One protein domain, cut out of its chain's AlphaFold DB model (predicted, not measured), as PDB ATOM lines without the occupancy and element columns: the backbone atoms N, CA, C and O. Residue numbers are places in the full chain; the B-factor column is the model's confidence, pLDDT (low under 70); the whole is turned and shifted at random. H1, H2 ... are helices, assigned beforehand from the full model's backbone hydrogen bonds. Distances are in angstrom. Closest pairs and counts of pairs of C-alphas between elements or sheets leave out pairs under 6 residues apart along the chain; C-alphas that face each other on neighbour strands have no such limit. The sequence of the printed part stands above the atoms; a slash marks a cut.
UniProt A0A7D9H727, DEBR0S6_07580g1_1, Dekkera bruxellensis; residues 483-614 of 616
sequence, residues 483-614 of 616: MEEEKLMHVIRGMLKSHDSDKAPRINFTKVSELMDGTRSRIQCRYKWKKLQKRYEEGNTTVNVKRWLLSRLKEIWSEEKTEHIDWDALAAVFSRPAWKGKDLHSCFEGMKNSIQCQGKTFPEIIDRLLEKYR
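What this domain is: This is residues 483 to 614 of the 616 residues of the protein "DEBR0S6_07580g1_1" of Dekkera bruxellensis (UniProt A0A7D9H727). Picture a dumbbell: one long helix, H3, is the shaft, with a small group of helices at each end and a bare stretch, residues 533 to 541, between them. At the end where H3 begins, H1 crosses it and H2 packs on its first turns; toward the other end H5 crosses it, H6 folds back along it, and H4 packs on H5. The printed part has 132 residues with six named helices, H1 to H6 in that order along the chain, and no named strand; the class is all helix. The whole is only just loose, close to extended, with a radius of gyration of the C-alphas of 21.0 A, and its elongated outline spans 59 by 31 by 28 A.

Where its parts are: Find C-alpha 483 at (38.125, -33.377, 26.143); from there H1 runs through residues 483 to 497, 20.8 A from first to last C-alpha, with y falling to -54.048. Read on to H2, residues 509 to 515, a short helix. Next find C-alpha 522 at (28.529, -43.115, 36.927), where H3 begins; it takes residues 522 to 560, the longest helix with 39 residues, and covers 56.2 A as z falls to -18.573 at C-alpha 560. H4, residues 567 to 573, is short again. H5, residues 581 to 592, covers 16.3 A, and H6, residues 602 to 612, covers 15.3 A and ends with C-alpha 612 at (34.573, -37.738, -0.071).

How they stand to each other: Begin with H3, the hub, which touches four helices: H1, H2, H5 and H6. Near its first residues, look at 525 to 529, which alone touch H1: the closest C-alphas, of Leu 488 and Cys 525, are 7.1 A apart, and the lines are about perpendicular at 84 degrees. H2 touches H3 at residues 522 to 526 alone, about perpendicular at 82 degrees, with the C-alphas of Phe 509 and Arg 522 closest at 4.8 A. H1 and H2 touch each other too, with the C-alphas of Val 491 and Val 512 closest at 6.5 A, at a steep tilt of 67 degrees, opposite ways. Pass the stretch that stands free and you reach residues 546 to 550 of H3, which alone touch H5; the closest C-alphas, of Lys 546 and Cys 587, are 7.5 A apart, and the tilt is about perpendicular at 87 degrees. H6 touches H3 at residues 547 to 557 alone, at a shallow tilt of 25 degrees, opposite ways, with the C-alphas of Leu 550 and Ile 606 closest at 6.1 A. H5 and H6 only just touch, with 3 pairs of C-alphas within 8 A, the closest being Lys 592 and Ile 605 at 7.1 A. H4 touches H5, with the C-alphas of Asp 568 and Gly 581 closest at 4.1 A, only just about perpendicular at 71 degrees. H3 and H4 are near each other, and H4 and H6 are apart. H1 and H2 are each apart from H4, H5 and H6. In the backbones of H1, H2, H3, H4, H5 and H6, every O i to N i+4 pair is within hydrogen-bond range.

The domain as a whole: The two C-alphas farthest apart are those of Gly 518 and Glu 560, at 60.8 A. The printed part runs from 483 to 614 with no cut. The link from H1 to H2, 11 residues, is long; the other links are short. The mean pLDDT of the printed part is 80.4; look for values under 70 at residues 498 to 505, 536 to 541, 562 to 563, 575 to 578 and 614.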
ATOM      1  N   MET A 483      37.098 -32.552  25.488       88.31
ATOM      2  CA  MET A 483      38.125 -33.377  26.143       88.31
ATOM      3  C   MET A 483      37.523 -34.410  27.114       88.31
ATOM      4  O   MET A 483      38.037 -35.518  27.247       88.31
ATOM      5  N   GLU A 484      36.407 -34.092  27.779       91.44
ATOM      6  CA  GLU A 484      35.687 -35.064  28.613       91.44
ATOM      7  C   GLU A 484      34.858 -36.052  27.784       91.44
ATOM      8  O   GLU A 484      34.744 -37.213  28.180       91.44
ATOM      9  N   GLU A 485      34.292 -35.632  26.643       90.19
ATOM     10  CA  GLU A 485      33.675 -36.563  25.683       90.19
ATOM     11  C   GLU A 485      34.721 -37.561  25.157       90.19
ATOM     12  O   GLU A 485      34.480 -38.769  25.172       90.19
ATOM     13  N   GLU A 486      35.902 -37.076  24.770       86.69
ATOM     14  CA  GLU A 486      37.030 -37.882  24.299       86.69
ATOM     15  C   GLU A 486      37.560 -38.836  25.375       86.69
ATOM     16  O   GLU A 486      37.641 -40.043  25.135       86.69
ATOM     17  N   LYS A 487      37.832 -38.345  26.593       92.69
ATOM     18  CA  LYS A 487      38.285 -39.191  27.710       92.69
ATOM     19  C   LYS A 487      37.259 -40.274  28.058       92.69
ATOM     20  O   LYS A 487      37.641 -41.423  28.275       92.69
ATOM     21  N   LEU A 488      35.960 -39.952  28.039       91.69
ATOM     22  CA  LEU A 488      34.890 -40.936  28.240       91.69
ATOM     23  C   LEU A 488      34.899 -42.017  27.148       91.69
ATOM     24  O   LEU A 488      34.766 -43.202  27.467       91.69
ATOM     25  N   MET A 489      35.077 -41.629  25.879       87.94
ATOM     26  CA  MET A 489      35.210 -42.580  24.772       87.94
ATOM     27  C   MET A 489      36.455 -43.458  24.937       87.94
ATOM     28  O   MET A 489      36.335 -44.678  24.855       87.94
ATOM     29  N   HIS A 490      37.621 -42.879  25.232       88.56
ATOM     30  CA  HIS A 490      38.869 -43.616  25.445       88.56
ATOM     31  C   HIS A 490      38.743 -44.650  26.577       88.56
ATOM     32  O   HIS A 490      39.050 -45.826  26.381       88.56
ATOM     33  N   VAL A 491      38.218 -44.244  27.741       91.50
ATOM     34  CA  VAL A 491      38.010 -45.130  28.900       91.50
ATOM     35  C   VAL A 491      37.087 -46.304  28.556       91.50
ATOM     36  O   VAL A 491      37.381 -47.445  28.917       91.50
ATOM     37  N   ILE A 492      35.982 -46.056  27.844       88.94
ATOM     38  CA  ILE A 492      35.024 -47.113  27.485       88.94
ATOM     39  C   ILE A 492      35.581 -48.031  26.385       88.94
ATOM     40  O   ILE A 492      35.426 -49.249  26.494       88.94
ATOM     41  N   ARG A 493      36.302 -47.493  25.388       84.25
ATOM     42  CA  ARG A 493      37.055 -48.295  24.404       84.25
ATOM     43  C   ARG A 493      38.054 -49.218  25.104       84.25
ATOM     44  O   ARG A 493      38.066 -50.408  24.813       84.25
ATOM     45  N   GLY A 494      38.839 -48.704  26.055       85.00
ATOM     46  CA  GLY A 494      39.817 -49.489  26.816       85.00
ATOM     47  C   GLY A 494      39.187 -50.663  27.574       85.00
ATOM     48  O   GLY A 494      39.654 -51.793  27.453       85.00
ATOM     49  N   MET A 495      38.073 -50.428  28.279       85.75
ATOM     50  CA  MET A 495      37.320 -51.510  28.937       85.75
ATOM     51  C   MET A 495      36.823 -52.569  27.951       85.75
ATOM     52  O   MET A 495      36.865 -53.759  28.256       85.75
ATOM     53  N   LEU A 496      36.353 -52.148  26.778       80.00
ATOM     54  CA  LEU A 496      35.790 -53.044  25.774       80.00
ATOM     55  C   LEU A 496      36.885 -53.889  25.101       80.00
ATOM     56  O   LEU A 496      36.748 -55.108  25.050       80.00
ATOM     57  N   LYS A 497      38.023 -53.297  24.715       75.19
ATOM     58  CA  LYS A 497      39.181 -54.048  24.183       75.19
ATOM     59  C   LYS A 497      39.719 -55.105  25.157       75.19
ATOM     60  O   LYS A 497      40.296 -56.087  24.713       75.19
ATOM     61  N   SER A 498      39.519 -54.929  26.466       66.12
ATOM     62  CA  SER A 498      39.926 -55.905  27.491       66.12
ATOM     63  C   SER A 498      38.954 -57.084  27.702       66.12
ATOM     64  O   SER A 498      39.201 -57.924  28.565       66.12
ATOM     65  N   HIS A 499      37.840 -57.156  26.960       63.75
ATOM     66  CA  HIS A 499      36.760 -58.123  27.194       63.75
ATOM     67  C   HIS A 499      36.781 -59.303  26.200       63.75
ATOM     68  O   HIS A 499      35.938 -59.412  25.311       63.75
ATOM     69  N   ASP A 500      37.734 -60.213  26.401       57.31
ATOM     70  CA  ASP A 500      38.009 -61.387  25.556       57.31
ATOM     71  C   ASP A 500      37.007 -62.553  25.767       57.31
ATOM     72  O   ASP A 500      37.362 -63.644  26.209       57.31
ATOM     73  N   SER A 501      35.702 -62.312  25.567       59.06
ATOM     74  CA  SER A 501      34.680 -63.377  25.622       59.06
ATOM     75  C   SER A 501      33.393 -63.044  24.860       59.06
ATOM     76  O   SER A 501      32.975 -61.887  24.820       59.06
ATOM     77  N   ASP A 502      32.710 -64.084  24.358       55.50
ATOM     78  CA  ASP A 502      31.508 -64.052  23.488       55.50
ATOM     79  C   ASP A 502      30.243 -63.387  24.078       55.50
ATOM     80  O   ASP A 502      29.140 -63.505  23.536       55.50
ATOM     81  N   LYS A 503      30.345 -62.736  25.240       55.12
ATOM     82  CA  LYS A 503      29.211 -62.136  25.950       55.12
ATOM     83  C   LYS A 503      29.188 -60.627  25.773       55.12
ATOM     84  O   LYS A 503      30.219 -59.969  25.836       55.12
ATOM     85  N   ALA A 504      27.971 -60.091  25.670       56.00
ATOM     86  CA  ALA A 504      27.668 -58.661  25.684       56.00
ATOM     87  C   ALA A 504      28.515 -57.909  26.743       56.00
ATOM     88  O   ALA A 504      28.293 -58.115  27.944       56.00
ATOM     89  N   PRO A 505      29.477 -57.056  26.341       62.75
ATOM     90  CA  PRO A 505      30.449 -56.468  27.259       62.75
ATOM     91  C   PRO A 505      29.776 -55.449  28.188       62.75
ATOM     92  O   PRO A 505      29.414 -54.332  27.807       62.75
ATOM     93  N   ARG A 506      29.567 -55.852  29.445       76.19
ATOM     94  CA  ARG A 506      28.746 -55.112  30.414       76.19
ATOM     95  C   ARG A 506      29.527 -53.960  31.061       76.19
ATOM     96  O   ARG A 506      30.078 -54.115  32.150       76.19
ATOM     97  N   ILE A 507      29.526 -52.792  30.413       86.44
ATOM     98  CA  ILE A 507      30.214 -51.568  30.874       86.44
ATOM     99  C   ILE A 507      29.855 -51.235  32.338       86.44
ATOM    100  O   ILE A 507      28.729 -50.842  32.659       86.44
ATOM    101  N   ASN A 508      30.836 -51.336  33.240       89.12
ATOM    102  CA  ASN A 508      30.677 -50.947  34.640       89.12
ATOM    103  C   ASN A 508      30.937 -49.444  34.806       89.12
ATOM    104  O   ASN A 508      32.052 -49.017  35.113       89.12
ATOM    105  N   PHE A 509      29.887 -48.635  34.668       90.75
ATOM    106  CA  PHE A 509      29.986 -47.175  34.783       90.75
ATOM    107  C   PHE A 509      30.530 -46.670  36.133       90.75
ATOM    108  O   PHE A 509      31.027 -45.548  36.197       90.75
ATOM    109  N   THR A 510      30.516 -47.488  37.193       89.44
ATOM    110  CA  THR A 510      31.214 -47.170  38.455       89.44
ATOM    111  C   THR A 510      32.721 -47.064  38.232       89.44
ATOM    112  O   THR A 510      33.337 -46.102  38.681       89.44
ATOM    113  N   LYS A 511      33.303 -48.005  37.476       89.31
ATOM    114  CA  LYS A 511      34.728 -47.990  37.132       89.31
ATOM    115  C   LYS A 511      35.050 -46.943  36.061       89.31
ATOM    116  O   LYS A 511      36.133 -46.376  36.093       89.31
ATOM    117  N   VAL A 512      34.103 -46.627  35.171       91.94
ATOM    118  CA  VAL A 512      34.249 -45.507  34.217       91.94
ATOM    119  C   VAL A 512      34.376 -44.186  34.977       91.94
ATOM    120  O   VAL A 512      35.268 -43.406  34.687       91.94
ATOM    121  N   SER A 513      33.537 -43.955  35.992       91.94
ATOM    122  CA  SER A 513      33.600 -42.757  36.844       91.94
ATOM    123  C   SER A 513      34.926 -42.642  37.615       91.94
ATOM    124  O   SER A 513      35.478 -41.552  37.715       91.94
ATOM    125  N   GLU A 514      35.490 -43.763  38.082       90.25
ATOM    126  CA  GLU A 514      36.834 -43.795  38.689       90.25
ATOM    127  C   GLU A 514      37.952 -43.436  37.695       90.25
ATOM    128  O   GLU A 514      38.869 -42.720  38.068       90.25
ATOM    129  N   LEU A 515      37.882 -43.910  36.444       91.69
ATOM    130  CA  LEU A 515      38.864 -43.597  35.389       91.69
ATOM    131  C   LEU A 515      38.627 -42.224  34.718       91.69
ATOM    132  O   LEU A 515      39.435 -41.770  33.912       91.69
ATOM    133  N   MET A 516      37.536 -41.546  35.082       91.50
ATOM    134  CA  MET A 516      37.297 -40.116  34.852       91.50
ATOM    135  C   MET A 516      37.726 -39.272  36.073       91.50
ATOM    136  O   MET A 516      37.259 -38.147  36.238       91.50
ATOM    137  N   ASP A 517      38.565 -39.816  36.963       89.69
ATOM    138  CA  ASP A 517      39.092 -39.185  38.188       89.69
ATOM    139  C   ASP A 517      38.008 -38.657  39.150       89.69
ATOM    140  O   ASP A 517      38.204 -37.694  39.892       89.69
ATOM    141  N   GLY A 518      36.812 -39.258  39.108       87.00
ATOM    142  CA  GLY A 518      35.636 -38.805  39.859       87.00
ATOM    143  C   GLY A 518      34.971 -37.532  39.317       87.00
ATOM    144  O   GLY A 518      33.895 -37.178  39.795       87.00
ATOM    145  N   THR A 519      35.539 -36.875  38.295       90.94
ATOM    146  CA  THR A 519      35.033 -35.593  37.753       90.94
ATOM    147  C   THR A 519      33.587 -35.671  37.270       90.94
ATOM    148  O   THR A 519      32.836 -34.706  37.396       90.94
ATOM    149  N   ARG A 520      33.167 -36.836  36.762       90.62
ATOM    150  CA  ARG A 520      31.800 -37.138  36.322       90.62
ATOM    151  C   ARG A 520      31.326 -38.437  36.975       90.62
ATOM    152  O   ARG A 520      32.048 -39.438  37.002       90.62
ATOM    153  N   SER A 521      30.097 -38.442  37.489       91.19
ATOM    154  CA  SER A 521      29.515 -39.608  38.165       91.19
ATOM    155  C   SER A 521      29.158 -40.740  37.203       91.19
ATOM    156  O   SER A 521      28.924 -40.524  36.013       91.19
ATOM    157  N   ARG A 522      28.996 -41.963  37.726       90.06
ATOM    158  CA  ARG A 522      28.529 -43.115  36.927       90.06
ATOM    159  C   ARG A 522      27.186 -42.882  36.222       90.06
ATOM    160  O   ARG A 522      26.949 -43.488  35.180       90.06
ATOM    161  N   ILE A 523      26.322 -42.008  36.754       90.19
ATOM    162  CA  ILE A 523      25.068 -41.620  36.091       90.19
ATOM    163  C   ILE A 523      25.364 -40.664  34.930       90.19
ATOM    164  O   ILE A 523      24.904 -40.920  33.816       90.19
ATOM    165  N   GLN A 524      26.173 -39.623  35.160       91.44
ATOM    166  CA  GLN A 524      26.573 -38.664  34.123       91.44
ATOM    167  C   GLN A 524      27.294 -39.375  32.966       91.44
ATOM    168  O   GLN A 524      26.896 -39.209  31.816       91.44
ATOM    169  N   CYS A 525      28.274 -40.241  33.255       92.50
ATOM    170  CA  CYS A 525      28.992 -41.029  32.247       92.50
ATOM    171  C   CYS A 525      28.058 -41.956  31.451       92.50
ATOM    172  O   CYS A 525      28.162 -42.015  30.227       92.50
ATOM    173  N   ARG A 526      27.108 -42.643  32.107       91.19
ATOM    174  CA  ARG A 526      26.129 -43.511  31.423       91.19
ATOM    175  C   ARG A 526      25.181 -42.723  30.520       91.19
ATOM    176  O   ARG A 526      24.917 -43.147  29.398       91.19
ATOM    177  N   TYR A 527      24.655 -41.600  31.007       91.38
ATOM    178  CA  TYR A 527      23.768 -40.739  30.224       91.38
ATOM    179  C   TYR A 527      24.508 -40.141  29.022       91.38
ATOM    180  O   TYR A 527      24.019 -40.219  27.893       91.38
ATOM    181  N   LYS A 528      25.719 -39.616  29.243       92.06
ATOM    182  CA  LYS A 528      26.545 -39.029  28.187       92.06
ATOM    183  C   LYS A 528      26.942 -40.060  27.137       92.06
ATOM    184  O   LYS A 528      26.775 -39.776  25.958       92.06
ATOM    185  N   TRP A 529      27.362 -41.261  27.544       91.50
ATOM    186  CA  TRP A 529      27.641 -42.361  26.618       91.50
ATOM    187  C   TRP A 529      26.428 -42.673  25.733       91.50
ATOM    188  O   TRP A 529      26.576 -42.732  24.518       91.50
ATOM    189  N   LYS A 530      25.208 -42.736  26.292       87.62
ATOM    190  CA  LYS A 530      23.989 -42.914  25.481       87.62
ATOM    191  C   LYS A 530      23.731 -41.737  24.518       87.62
ATOM    192  O   LYS A 530      23.353 -41.979  23.375       87.62
ATOM    193  N   LYS A 531      23.937 -40.476  24.940       85.56
ATOM    194  CA  LYS A 531      23.790 -39.285  24.064       85.56
ATOM    195  C   LYS A 531      24.849 -39.290  22.941       85.56
ATOM    196  O   LYS A 531      24.528 -38.903  21.824       85.56
ATOM    197  N   LEU A 532      26.061 -39.798  23.203       85.25
ATOM    198  CA  LEU A 532      27.121 -40.007  22.205       85.25
ATOM    199  C   LEU A 532      26.798 -41.148  21.230       85.25
ATOM    200  O   LEU A 532      26.887 -40.933  20.026       85.25
ATOM    201  N   GLN A 533      26.369 -42.319  21.722       81.44
ATOM    202  CA  GLN A 533      25.924 -43.439  20.878       81.44
ATOM    203  C   GLN A 533      24.811 -42.996  19.925       81.44
ATOM    204  O   GLN A 533      24.943 -43.185  18.721       81.44
ATOM    205  N   LYS A 534      23.780 -42.302  20.433       75.88
ATOM    206  CA  LYS A 534      22.694 -41.773  19.596       75.88
ATOM    207  C   LYS A 534      23.208 -40.772  18.543       75.88
ATOM    208  O   LYS A 534      22.939 -40.965  17.362       75.88
ATOM    209  N   ARG A 535      23.990 -39.753  18.942       77.00
ATOM    210  CA  ARG A 535      24.591 -38.762  18.016       77.00
ATOM    211  C   ARG A 535      25.370 -39.457  16.886       77.00
ATOM    212  O   ARG A 535      25.351 -39.017  15.740       77.00
ATOM    213  N   TYR A 536      26.050 -40.550  17.223       69.75
ATOM    214  CA  TYR A 536      26.850 -41.348  16.306       69.75
ATOM    215  C   TYR A 536      26.003 -42.252  15.393       69.75
ATOM    216  O   TYR A 536      26.275 -42.328  14.201       69.75
ATOM    217  N   GLU A 537      24.939 -42.879  15.904       63.66
ATOM    218  CA  GLU A 537      23.944 -43.626  15.114       63.66
ATOM    219  C   GLU A 537      23.225 -42.725  14.095       63.66
ATOM    220  O   GLU A 537      23.005 -43.137  12.952       63.66
ATOM    221  N   GLU A 538      22.903 -41.490  14.487       65.25
ATOM    222  CA  GLU A 538      22.309 -40.465  13.623       65.25
ATOM    223  C   GLU A 538      23.303 -40.019  12.539       65.25
ATOM    224  O   GLU A 538      23.004 -40.154  11.353       65.25
ATOM    225  N   GLY A 539      24.520 -39.604  12.914       63.41
ATOM    226  CA  GLY A 539      25.559 -39.199  11.958       63.41
ATOM    227  C   GLY A 539      25.962 -40.314  10.983       63.41
ATOM    228  O   GLY A 539      26.020 -40.093   9.774       63.41
ATOM    229  N   ASN A 540      26.157 -41.539  11.479       62.38
ATOM    230  CA  ASN A 540      26.444 -42.721  10.663       62.38
ATOM    231  C   ASN A 540      25.250 -43.101   9.767       62.38
ATOM    232  O   ASN A 540      25.439 -43.500   8.618       62.38
ATOM    233  N   THR A 541      24.008 -42.931  10.236       61.47
ATOM    234  CA  THR A 541      22.827 -43.055   9.365       61.47
ATOM    235  C   THR A 541      22.892 -42.026   8.238       61.47
ATOM    236  O   THR A 541      22.752 -42.410   7.082       61.47
ATOM    237  N   THR A 542      23.175 -40.752   8.528       71.75
ATOM    238  CA  THR A 542      23.314 -39.708   7.499       71.75
ATOM    239  C   THR A 542      24.431 -40.019   6.498       71.75
ATOM    240  O   THR A 542      24.211 -39.872   5.298       71.75
ATOM    241  N   VAL A 543      25.605 -40.489   6.940       73.25
ATOM    242  CA  VAL A 543      26.707 -40.878   6.035       73.25
ATOM    243  C   VAL A 543      26.311 -42.064   5.150       73.25
ATOM    244  O   VAL A 543      26.559 -42.025   3.947       73.25
ATOM    245  N   ASN A 544      25.636 -43.085   5.686       75.19
ATOM    246  CA  ASN A 544      25.200 -44.227   4.875       75.19
ATOM    247  C   ASN A 544      24.025 -43.900   3.939       75.19
ATOM    248  O   ASN A 544      24.003 -44.425   2.831       75.19
ATOM    249  N   VAL A 545      23.100 -43.006   4.321       77.19
ATOM    250  CA  VAL A 545      22.069 -42.463   3.408       77.19
ATOM    251  C   VAL A 545      22.743 -41.755   2.234       77.19
ATOM    252  O   VAL A 545      22.430 -42.042   1.083       77.19
ATOM    253  N   LYS A 546      23.713 -40.874   2.515       82.12
ATOM    254  CA  LYS A 546      24.488 -40.149   1.497       82.12
ATOM    255  C   LYS A 546      25.247 -41.095   0.565       82.12
ATOM    256  O   LYS A 546      25.152 -40.961  -0.649       82.12
ATOM    257  N   ARG A 547      25.947 -42.083   1.129       82.81
ATOM    258  CA  ARG A 547      26.694 -43.111   0.389       82.81
ATOM    259  C   ARG A 547      25.775 -43.960  -0.498       82.81
ATOM    260  O   ARG A 547      26.077 -44.124  -1.673       82.81
ATOM    261  N   TRP A 548      24.646 -44.439   0.034       86.12
ATOM    262  CA  TRP A 548      23.637 -45.181  -0.734       86.12
ATOM    263  C   TRP A 548      23.069 -44.346  -1.884       86.12
ATOM    264  O   TRP A 548      23.027 -44.819  -3.016       86.12
ATOM    265  N   LEU A 549      22.693 -43.093  -1.605       84.81
ATOM    266  CA  LEU A 549      22.119 -42.183  -2.592       84.81
ATOM    267  C   LEU A 549      23.089 -41.952  -3.757       84.81
ATOM    268  O   LEU A 549      22.709 -42.090  -4.913       84.81
ATOM    269  N   LEU A 550      24.357 -41.666  -3.458       86.81
ATOM    270  CA  LEU A 550      25.387 -41.456  -4.474       86.81
ATOM    271  C   LEU A 550      25.681 -42.723  -5.294       86.81
ATOM    272  O   LEU A 550      25.820 -42.627  -6.512       86.81
ATOM    273  N   SER A 551      25.719 -43.906  -4.667       86.00
ATOM    274  CA  SER A 551      25.855 -45.172  -5.401       86.00
ATOM    275  C   SER A 551      24.666 -45.413  -6.332       86.00
ATOM    276  O   SER A 551      24.867 -45.708  -7.507       86.00
ATOM    277  N   ARG A 552      23.429 -45.216  -5.852       85.81
ATOM    278  CA  ARG A 552      22.230 -45.465  -6.665       85.81
ATOM    279  C   ARG A 552      22.080 -44.461  -7.812       85.81
ATOM    280  O   ARG A 552      21.662 -44.847  -8.898       85.81
ATOM    281  N   LEU A 553      22.496 -43.208  -7.616       85.94
ATOM    282  CA  LEU A 553      22.595 -42.220  -8.698       85.94
ATOM    283  C   LEU A 553      23.659 -42.607  -9.745       85.94
ATOM    284  O   LEU A 553      23.448 -42.372 -10.934       85.94
ATOM    285  N   LYS A 554      24.771 -43.246  -9.343       85.44
ATOM    286  CA  LYS A 554      25.771 -43.782 -10.286       85.44
ATOM    287  C   LYS A 554      25.231 -44.959 -11.104       85.44
ATOM    288  O   LYS A 554      25.530 -45.057 -12.295       85.44
ATOM    289  N   GLU A 555      24.455 -45.841 -10.478       83.88
ATOM    290  CA  GLU A 555      23.792 -46.973 -11.142       83.88
ATOM    291  C   GLU A 555      22.800 -46.477 -12.205       83.88
ATOM    292  O   GLU A 555      22.966 -46.808 -13.377       83.88
ATOM    293  N   ILE A 556      21.870 -45.588 -11.830       83.50
ATOM    294  CA  ILE A 556      20.889 -44.980 -12.752       83.50
ATOM    295  C   ILE A 556      21.594 -44.278 -13.922       83.50
ATOM    296  O   ILE A 556      21.230 -44.486 -15.079       83.50
ATOM    297  N   TRP A 557      22.665 -43.519 -13.660       80.88
ATOM    298  CA  TRP A 557      23.451 -42.906 -14.735       80.88
ATOM    299  C   TRP A 557      24.091 -43.934 -15.680       80.88
ATOM    300  O   TRP A 557      24.168 -43.710 -16.888       80.88
ATOM    301  N   SER A 558      24.582 -45.051 -15.145       78.12
ATOM    302  CA  SER A 558      25.250 -46.088 -15.941       78.12
ATOM    303  C   SER A 558      24.272 -46.842 -16.848       78.12
ATOM    304  O   SER A 558      24.663 -47.263 -17.937       78.12
ATOM    305  N   GLU A 559      23.017 -46.981 -16.412       75.19
ATOM    306  CA  GLU A 559      21.935 -47.647 -17.143       75.19
ATOM    307  C   GLU A 559      21.259 -46.707 -18.162       75.19
ATOM    308  O   GLU A 559      21.169 -47.052 -19.341       75.19
ATOM    309  N   GLU A 560      20.844 -45.504 -17.750       74.12
ATOM    310  CA  GLU A 560      20.022 -44.595 -18.573       74.12
ATOM    311  C   GLU A 560      20.798 -43.447 -19.244       74.12
ATOM    312  O   GLU A 560      20.386 -42.961 -20.298       74.12
ATOM    313  N   LYS A 561      21.925 -43.007 -18.660       73.56
ATOM    314  CA  LYS A 561      22.718 -41.825 -19.082       73.56
ATOM    315  C   LYS A 561      21.931 -40.499 -19.094       73.56
ATOM    316  O   LYS A 561      22.255 -39.582 -19.850       73.56
ATOM    317  N   THR A 562      20.904 -40.401 -18.257       69.75
ATOM    318  CA  THR A 562      19.997 -39.255 -18.108       69.75
ATOM    319  C   THR A 562      20.374 -38.395 -16.894       69.75
ATOM    320  O   THR A 562      20.632 -38.904 -15.807       69.75
ATOM    321  N   GLU A 563      20.359 -37.062 -17.036       65.38
ATOM    322  CA  GLU A 563      20.452 -36.136 -15.882       65.38
ATOM    323  C   GLU A 563      19.097 -35.977 -15.153       65.38
ATOM    324  O   GLU A 563      19.025 -35.411 -14.063       65.38
ATOM    325  N   HIS A 564      18.009 -36.487 -15.739       75.69
ATOM    326  CA  HIS A 564      16.644 -36.338 -15.239       75.69
ATOM    327  C   HIS A 564      16.248 -37.475 -14.278       75.69
ATOM    328  O   HIS A 564      15.528 -38.405 -14.641       75.69
ATOM    329  N   ILE A 565      16.699 -37.384 -13.028       81.44
ATOM    330  CA  ILE A 565      16.367 -38.354 -11.971       81.44
ATOM    331  C   ILE A 565      14.932 -38.159 -11.458       81.44
ATOM    332  O   ILE A 565      14.571 -37.065 -11.019       81.44
ATOM    333  N   ASP A 566      14.138 -39.234 -11.423       84.94
ATOM    334  CA  ASP A 566      12.905 -39.284 -10.628       84.94
ATOM    335  C   ASP A 566      13.246 -39.541  -9.151       84.94
ATOM    336  O   ASP A 566      13.550 -40.658  -8.718       84.94
ATOM    337  N   TRP A 567      13.210 -38.468  -8.363       84.81
ATOM    338  CA  TRP A 567      13.545 -38.505  -6.944       84.81
ATOM    339  C   TRP A 567      12.470 -39.171  -6.080       84.81
ATOM    340  O   TRP A 567      12.809 -39.697  -5.021       84.81
ATOM    341  N   ASP A 568      11.199 -39.165  -6.490       83.31
ATOM    342  CA  ASP A 568      10.114 -39.778  -5.714       83.31
ATOM    343  C   ASP A 568      10.039 -41.294  -5.977       83.31
ATOM    344  O   ASP A 568       9.855 -42.065  -5.031       83.31
ATOM    345  N   ALA A 569      10.339 -41.756  -7.198       82.56
ATOM    346  CA  ALA A 569      10.621 -43.170  -7.466       82.56
ATOM    347  C   ALA A 569      11.872 -43.657  -6.705       82.56
ATOM    348  O   ALA A 569      11.855 -44.724  -6.084       82.56
ATOM    349  N   LEU A 570      12.942 -42.853  -6.674       83.00
ATOM    350  CA  LEU A 570      14.154 -43.150  -5.901       83.00
ATOM    351  C   LEU A 570      13.880 -43.217  -4.385       83.00
ATOM    352  O   LEU A 570      14.440 -44.072  -3.696       83.00
ATOM    353  N   ALA A 571      12.981 -42.372  -3.869       81.94
ATOM    354  CA  ALA A 571      12.516 -42.428  -2.485       81.94
ATOM    355  C   ALA A 571      11.675 -43.682  -2.194       81.94
ATOM    356  O   ALA A 571      11.855 -44.292  -1.142       81.94
ATOM    357  N   ALA A 572      10.823 -44.119  -3.127       81.50
ATOM    358  CA  ALA A 572      10.032 -45.345  -2.983       81.50
ATOM    359  C   ALA A 572      10.895 -46.625  -2.923       81.50
ATOM    360  O   ALA A 572      10.519 -47.593  -2.262       81.50
ATOM    361  N   VAL A 573      12.069 -46.627  -3.566       79.62
ATOM    362  CA  VAL A 573      13.057 -47.722  -3.483       79.62
ATOM    363  C   VAL A 573      13.869 -47.674  -2.176       79.62
ATOM    364  O   VAL A 573      14.405 -48.697  -1.736       79.62
ATOM    365  N   PHE A 574      13.963 -46.518  -1.509       76.81
ATOM    366  CA  PHE A 574      14.756 -46.378  -0.290       76.81
ATOM    367  C   PHE A 574      14.088 -47.055   0.917       76.81
ATOM    368  O   PHE A 574      13.033 -46.646   1.397       76.81
ATOM    369  N   SER A 575      14.740 -48.078   1.476       61.00
ATOM    370  CA  SER A 575      14.160 -48.993   2.475       61.00
ATOM    371  C   SER A 575      14.004 -48.417   3.902       61.00
ATOM    372  O   SER A 575      14.113 -49.150   4.886       61.00
ATOM    373  N   ARG A 576      13.770 -47.103   4.051       59.56
ATOM    374  CA  ARG A 576      13.413 -46.442   5.321       59.56
ATOM    375  C   ARG A 576      12.277 -45.427   5.088       59.56
ATOM    376  O   ARG A 576      12.511 -44.432   4.404       59.56
ATOM    377  N   PRO A 577      11.084 -45.607   5.694       54.31
ATOM    378  CA  PRO A 577       9.852 -44.894   5.323       54.31
ATOM    379  C   PRO A 577       9.756 -43.475   5.922       54.31
ATOM    380  O   PRO A 577       8.802 -43.148   6.623       54.31
ATOM    381  N   ALA A 578      10.774 -42.639   5.703       62.38
ATOM    382  CA  ALA A 578      10.879 -41.302   6.299       62.38
ATOM    383  C   ALA A 578      11.448 -40.213   5.367       62.38
ATOM    384  O   ALA A 578      11.518 -39.060   5.778       62.38
ATOM    385  N   TRP A 579      11.860 -40.561   4.143       70.62
ATOM    386  CA  TRP A 579      12.441 -39.631   3.167       70.62
ATOM    387  C   TRP A 579      11.545 -39.562   1.927       70.62
ATOM    388  O   TRP A 579      11.130 -40.599   1.414       70.62
ATOM    389  N   LYS A 580      11.256 -38.353   1.447       80.06
ATOM    390  CA  LYS A 580      10.561 -38.067   0.181       80.06
ATOM    391  C   LYS A 580      11.589 -37.686  -0.889       80.06
ATOM    392  O   LYS A 580      12.730 -37.355  -0.556       80.06
ATOM    393  N   GLY A 581      11.207 -37.645  -2.166       79.12
ATOM    394  CA  GLY A 581      12.130 -37.280  -3.244       79.12
ATOM    395  C   GLY A 581      12.732 -35.886  -3.072       79.12
ATOM    396  O   GLY A 581      13.930 -35.693  -3.270       79.12
ATOM    397  N   LYS A 582      11.944 -34.932  -2.562       80.75
ATOM    398  CA  LYS A 582      12.424 -33.585  -2.199       80.75
ATOM    399  C   LYS A 582      13.529 -33.598  -1.136       80.75
ATOM    400  O   LYS A 582      14.428 -32.759  -1.199       80.75
ATOM    401  N   ASP A 583      13.504 -34.551  -0.206       79.50
ATOM    402  CA  ASP A 583      14.498 -34.667   0.868       79.50
ATOM    403  C   ASP A 583      15.803 -35.279   0.334       79.50
ATOM    404  O   ASP A 583      16.895 -34.805   0.656       79.50
ATOM    405  N   LEU A 584      15.701 -36.281  -0.550       81.19
ATOM    406  CA  LEU A 584      16.851 -36.863  -1.256       81.19
ATOM    407  C   LEU A 584      17.501 -35.857  -2.218       81.19
ATOM    408  O   LEU A 584      18.721 -35.707  -2.191       81.19
ATOM    409  N   HIS A 585      16.709 -35.112  -2.995       82.62
ATOM    410  CA  HIS A 585      17.198 -34.042  -3.871       82.62
ATOM    411  C   HIS A 585      17.919 -32.946  -3.072       82.62
ATOM    412  O   HIS A 585      19.047 -32.575  -3.390       82.62
ATOM    413  N   SER A 586      17.316 -32.474  -1.973       82.00
ATOM    414  CA  SER A 586      17.932 -31.462  -1.098       82.00
ATOM    415  C   SER A 586      19.219 -31.972  -0.434       82.00
ATOM    416  O   SER A 586      20.182 -31.222  -0.275       82.00
ATOM    417  N   CYS A 587      19.275 -33.264  -0.092       81.88
ATOM    418  CA  CYS A 587      20.485 -33.918   0.401       81.88
ATOM    419  C   CYS A 587      21.578 -33.996  -0.679       81.88
ATOM    420  O   CYS A 587      22.741 -33.717  -0.383       81.88
ATOM    421  N   PHE A 588      21.220 -34.320  -1.926       84.94
ATOM    422  CA  PHE A 588      22.152 -34.352  -3.054       84.94
ATOM    423  C   PHE A 588      22.708 -32.963  -3.391       84.94
ATOM    424  O   PHE A 588      23.926 -32.800  -3.422       84.94
ATOM    425  N   GLU A 589      21.859 -31.945  -3.540       84.12
ATOM    426  CA  GLU A 589      22.314 -30.569  -3.785       84.12
ATOM    427  C   GLU A 589      23.152 -30.038  -2.608       84.12
ATOM    428  O   GLU A 589      24.193 -29.415  -2.816       84.12
ATOM    429  N   GLY A 590      22.796 -30.372  -1.362       80.19
ATOM    430  CA  GLY A 590      23.616 -30.074  -0.181       80.19
ATOM    431  C   GLY A 590      24.986 -30.772  -0.175       80.19
ATOM    432  O   GLY A 590      25.963 -30.213   0.325       80.19
ATOM    433  N   MET A 591      25.101 -31.972  -0.756       82.69
ATOM    434  CA  MET A 591      26.390 -32.643  -0.967       82.69
ATOM    435  C   MET A 591      27.192 -31.991  -2.097       82.69
ATOM    436  O   MET A 591      28.360 -31.660  -1.892       82.69
ATOM    437  N   LYS A 592      26.567 -31.767  -3.253       83.38
ATOM    438  CA  LYS A 592      27.126 -31.119  -4.450       83.38
ATOM    439  C   LYS A 592      27.695 -29.732  -4.133       83.38
ATOM    440  O   LYS A 592      28.852 -29.474  -4.436       83.38
ATOM    441  N   ASN A 593      26.956 -28.904  -3.394       83.81
ATOM    442  CA  ASN A 593      27.409 -27.588  -2.919       83.81
ATOM    443  C   ASN A 593      28.578 -27.650  -1.913       83.81
ATOM    444  O   ASN A 593      29.170 -26.623  -1.594       83.81
ATOM    445  N   SER A 594      28.943 -28.838  -1.414       80.31
ATOM    446  CA  SER A 594      30.095 -29.037  -0.524       80.31
ATOM    447  C   SER A 594      31.402 -29.399  -1.256       80.31
ATOM    448  O   SER A 594      32.395 -29.736  -0.602       80.31
ATOM    449  N   ILE A 595      31.420 -29.368  -2.594       81.31
ATOM    450  CA  ILE A 595      32.609 -29.566  -3.439       81.31
ATOM    451  C   ILE A 595      32.624 -28.572  -4.612       81.31
ATOM    452  O   ILE A 595      31.592 -28.047  -5.015       81.31
ATOM    453  N   GLN A 596      33.796 -28.346  -5.217       79.81
ATOM    454  CA  GLN A 596      33.876 -27.562  -6.452       79.81
ATOM    455  C   GLN A 596      33.370 -28.396  -7.644       79.81
ATOM    456  O   GLN A 596      34.063 -29.319  -8.085       79.81
ATOM    457  N   CYS A 597      32.182 -28.059  -8.156       75.75
ATOM    458  CA  CYS A 597      31.540 -28.709  -9.312       75.75
ATOM    459  C   CYS A 597      31.756 -27.990 -10.657       75.75
ATOM    460  O   CYS A 597      31.373 -28.525 -11.693       75.75
ATOM    461  N   GLN A 598      32.336 -26.785 -10.669       74.69
ATOM    462  CA  GLN A 598      32.541 -26.016 -11.903       74.69
ATOM    463  C   GLN A 598      33.357 -26.813 -12.937       74.69
ATOM    464  O   GLN A 598      34.446 -27.294 -12.629       74.69
ATOM    465  N   GLY A 599      32.821 -26.931 -14.156       73.44
ATOM    466  CA  GLY A 599      33.475 -27.607 -15.281       73.44
ATOM    467  C   GLY A 599      33.509 -29.140 -15.213       73.44
ATOM    468  O   GLY A 599      34.285 -29.737 -15.953       73.44
ATOM    469  N   LYS A 600      32.718 -29.780 -14.338       80.25
ATOM    470  CA  LYS A 600      32.695 -31.244 -14.162       80.25
ATOM    471  C   LYS A 600      31.403 -31.874 -14.668       80.25
ATOM    472  O   LYS A 600      30.329 -31.312 -14.470       80.25
ATOM    473  N   THR A 601      31.505 -33.064 -15.259       84.12
ATOM    474  CA  THR A 601      30.329 -33.861 -15.648       84.12
ATOM    475  C   THR A 601      29.617 -34.463 -14.429       84.12
ATOM    476  O   THR A 601      30.213 -34.638 -13.363       84.12
ATOM    477  N   PHE A 602      28.336 -34.814 -14.575       81.62
ATOM    478  CA  PHE A 602      27.537 -35.412 -13.498       81.62
ATOM    479  C   PHE A 602      28.179 -36.677 -12.864       81.62
ATOM    480  O   PHE A 602      28.230 -36.752 -11.631       81.62
ATOM    481  N   PRO A 603      28.795 -37.611 -13.626       81.88
ATOM    482  CA  PRO A 603      29.536 -38.740 -13.053       81.88
ATOM    483  C   PRO A 603      30.771 -38.337 -12.246       81.88
ATOM    484  O   PRO A 603      31.001 -38.896 -11.179       81.88
ATOM    485  N   GLU A 604      31.552 -37.352 -12.703       82.81
ATOM    486  CA  GLU A 604      32.712 -36.852 -11.945       82.81
ATOM    487  C   GLU A 604      32.302 -36.194 -10.625       82.81
ATOM    488  O   GLU A 604      33.049 -36.248  -9.646       82.81
ATOM    489  N   ILE A 605      31.135 -35.544 -10.601       85.19
ATOM    490  CA  ILE A 605      30.550 -34.970  -9.388       85.19
ATOM    491  C   ILE A 605      30.175 -36.102  -8.426       85.19
ATOM    492  O   ILE A 605      30.578 -36.056  -7.263       85.19
ATOM    493  N   ILE A 606      29.486 -37.146  -8.902       86.00
ATOM    494  CA  ILE A 606      29.139 -38.309  -8.073       86.00
ATOM    495  C   ILE A 606      30.386 -39.035  -7.569       86.00
ATOM    496  O   ILE A 606      30.460 -39.301  -6.375       86.00
ATOM    497  N   ASP A 607      31.382 -39.315  -8.411       85.31
ATOM    498  CA  ASP A 607      32.583 -40.042  -7.982       85.31
ATOM    499  C   ASP A 607      33.422 -39.239  -6.981       85.31
ATOM    500  O   ASP A 607      33.881 -39.792  -5.980       85.31
ATOM    501  N   ARG A 608      33.525 -37.914  -7.153       83.81
ATOM    502  CA  ARG A 608      34.175 -37.033  -6.169       83.81
ATOM    503  C   ARG A 608      33.414 -36.974  -4.840       83.81
ATOM    504  O   ARG A 608      34.036 -36.843  -3.785       83.81
ATOM    505  N   LEU A 609      32.083 -37.069  -4.867       85.12
ATOM    506  CA  LEU A 609      31.258 -37.159  -3.659       85.12
ATOM    507  C   LEU A 609      31.341 -38.543  -3.006       85.12
ATOM    508  O   LEU A 609      31.447 -38.619  -1.783       85.12
ATOM    509  N   LEU A 610      31.339 -39.623  -3.791       83.88
ATOM    510  CA  LEU A 610      31.538 -40.987  -3.305       83.88
ATOM    511  C   LEU A 610      32.876 -41.095  -2.588       83.88
ATOM    512  O   LEU A 610      32.896 -41.562  -1.459       83.88
ATOM    513  N   GLU A 611      33.963 -40.606  -3.186       83.44
ATOM    514  CA  GLU A 611      35.293 -40.603  -2.574       83.44
ATOM    515  C   GLU A 611      35.335 -39.772  -1.280       83.44
ATOM    516  O   GLU A 611      35.777 -40.270  -0.242       83.44
ATOM    517  N   LYS A 612      34.743 -38.567  -1.281       81.12
ATOM    518  CA  LYS A 612      34.573 -37.738  -0.071       81.12
ATOM    519  C   LYS A 612      33.804 -38.456   1.051       81.12
ATOM    520  O   LYS A 612      34.074 -38.211   2.224       81.12
ATOM    521  N   TYR A 613      32.875 -39.347   0.707       75.62
ATOM    522  CA  TYR A 613      32.109 -40.175   1.645       75.62
ATOM    523  C   TYR A 613      32.557 -41.653   1.666       75.62
ATOM    524  O   TYR A 613      31.804 -42.519   2.120       75.62
ATOM    525  N   ARG A 614      33.784 -41.965   1.222       68.25
ATOM    526  CA  ARG A 614      34.400 -43.311   1.265       68.25
ATOM    527  C   ARG A 614      35.393 -43.471   2.418       68.25
ATOM    528  O   ARG A 614      35.606 -44.590   2.867       68.25
TER     529      ARG A 614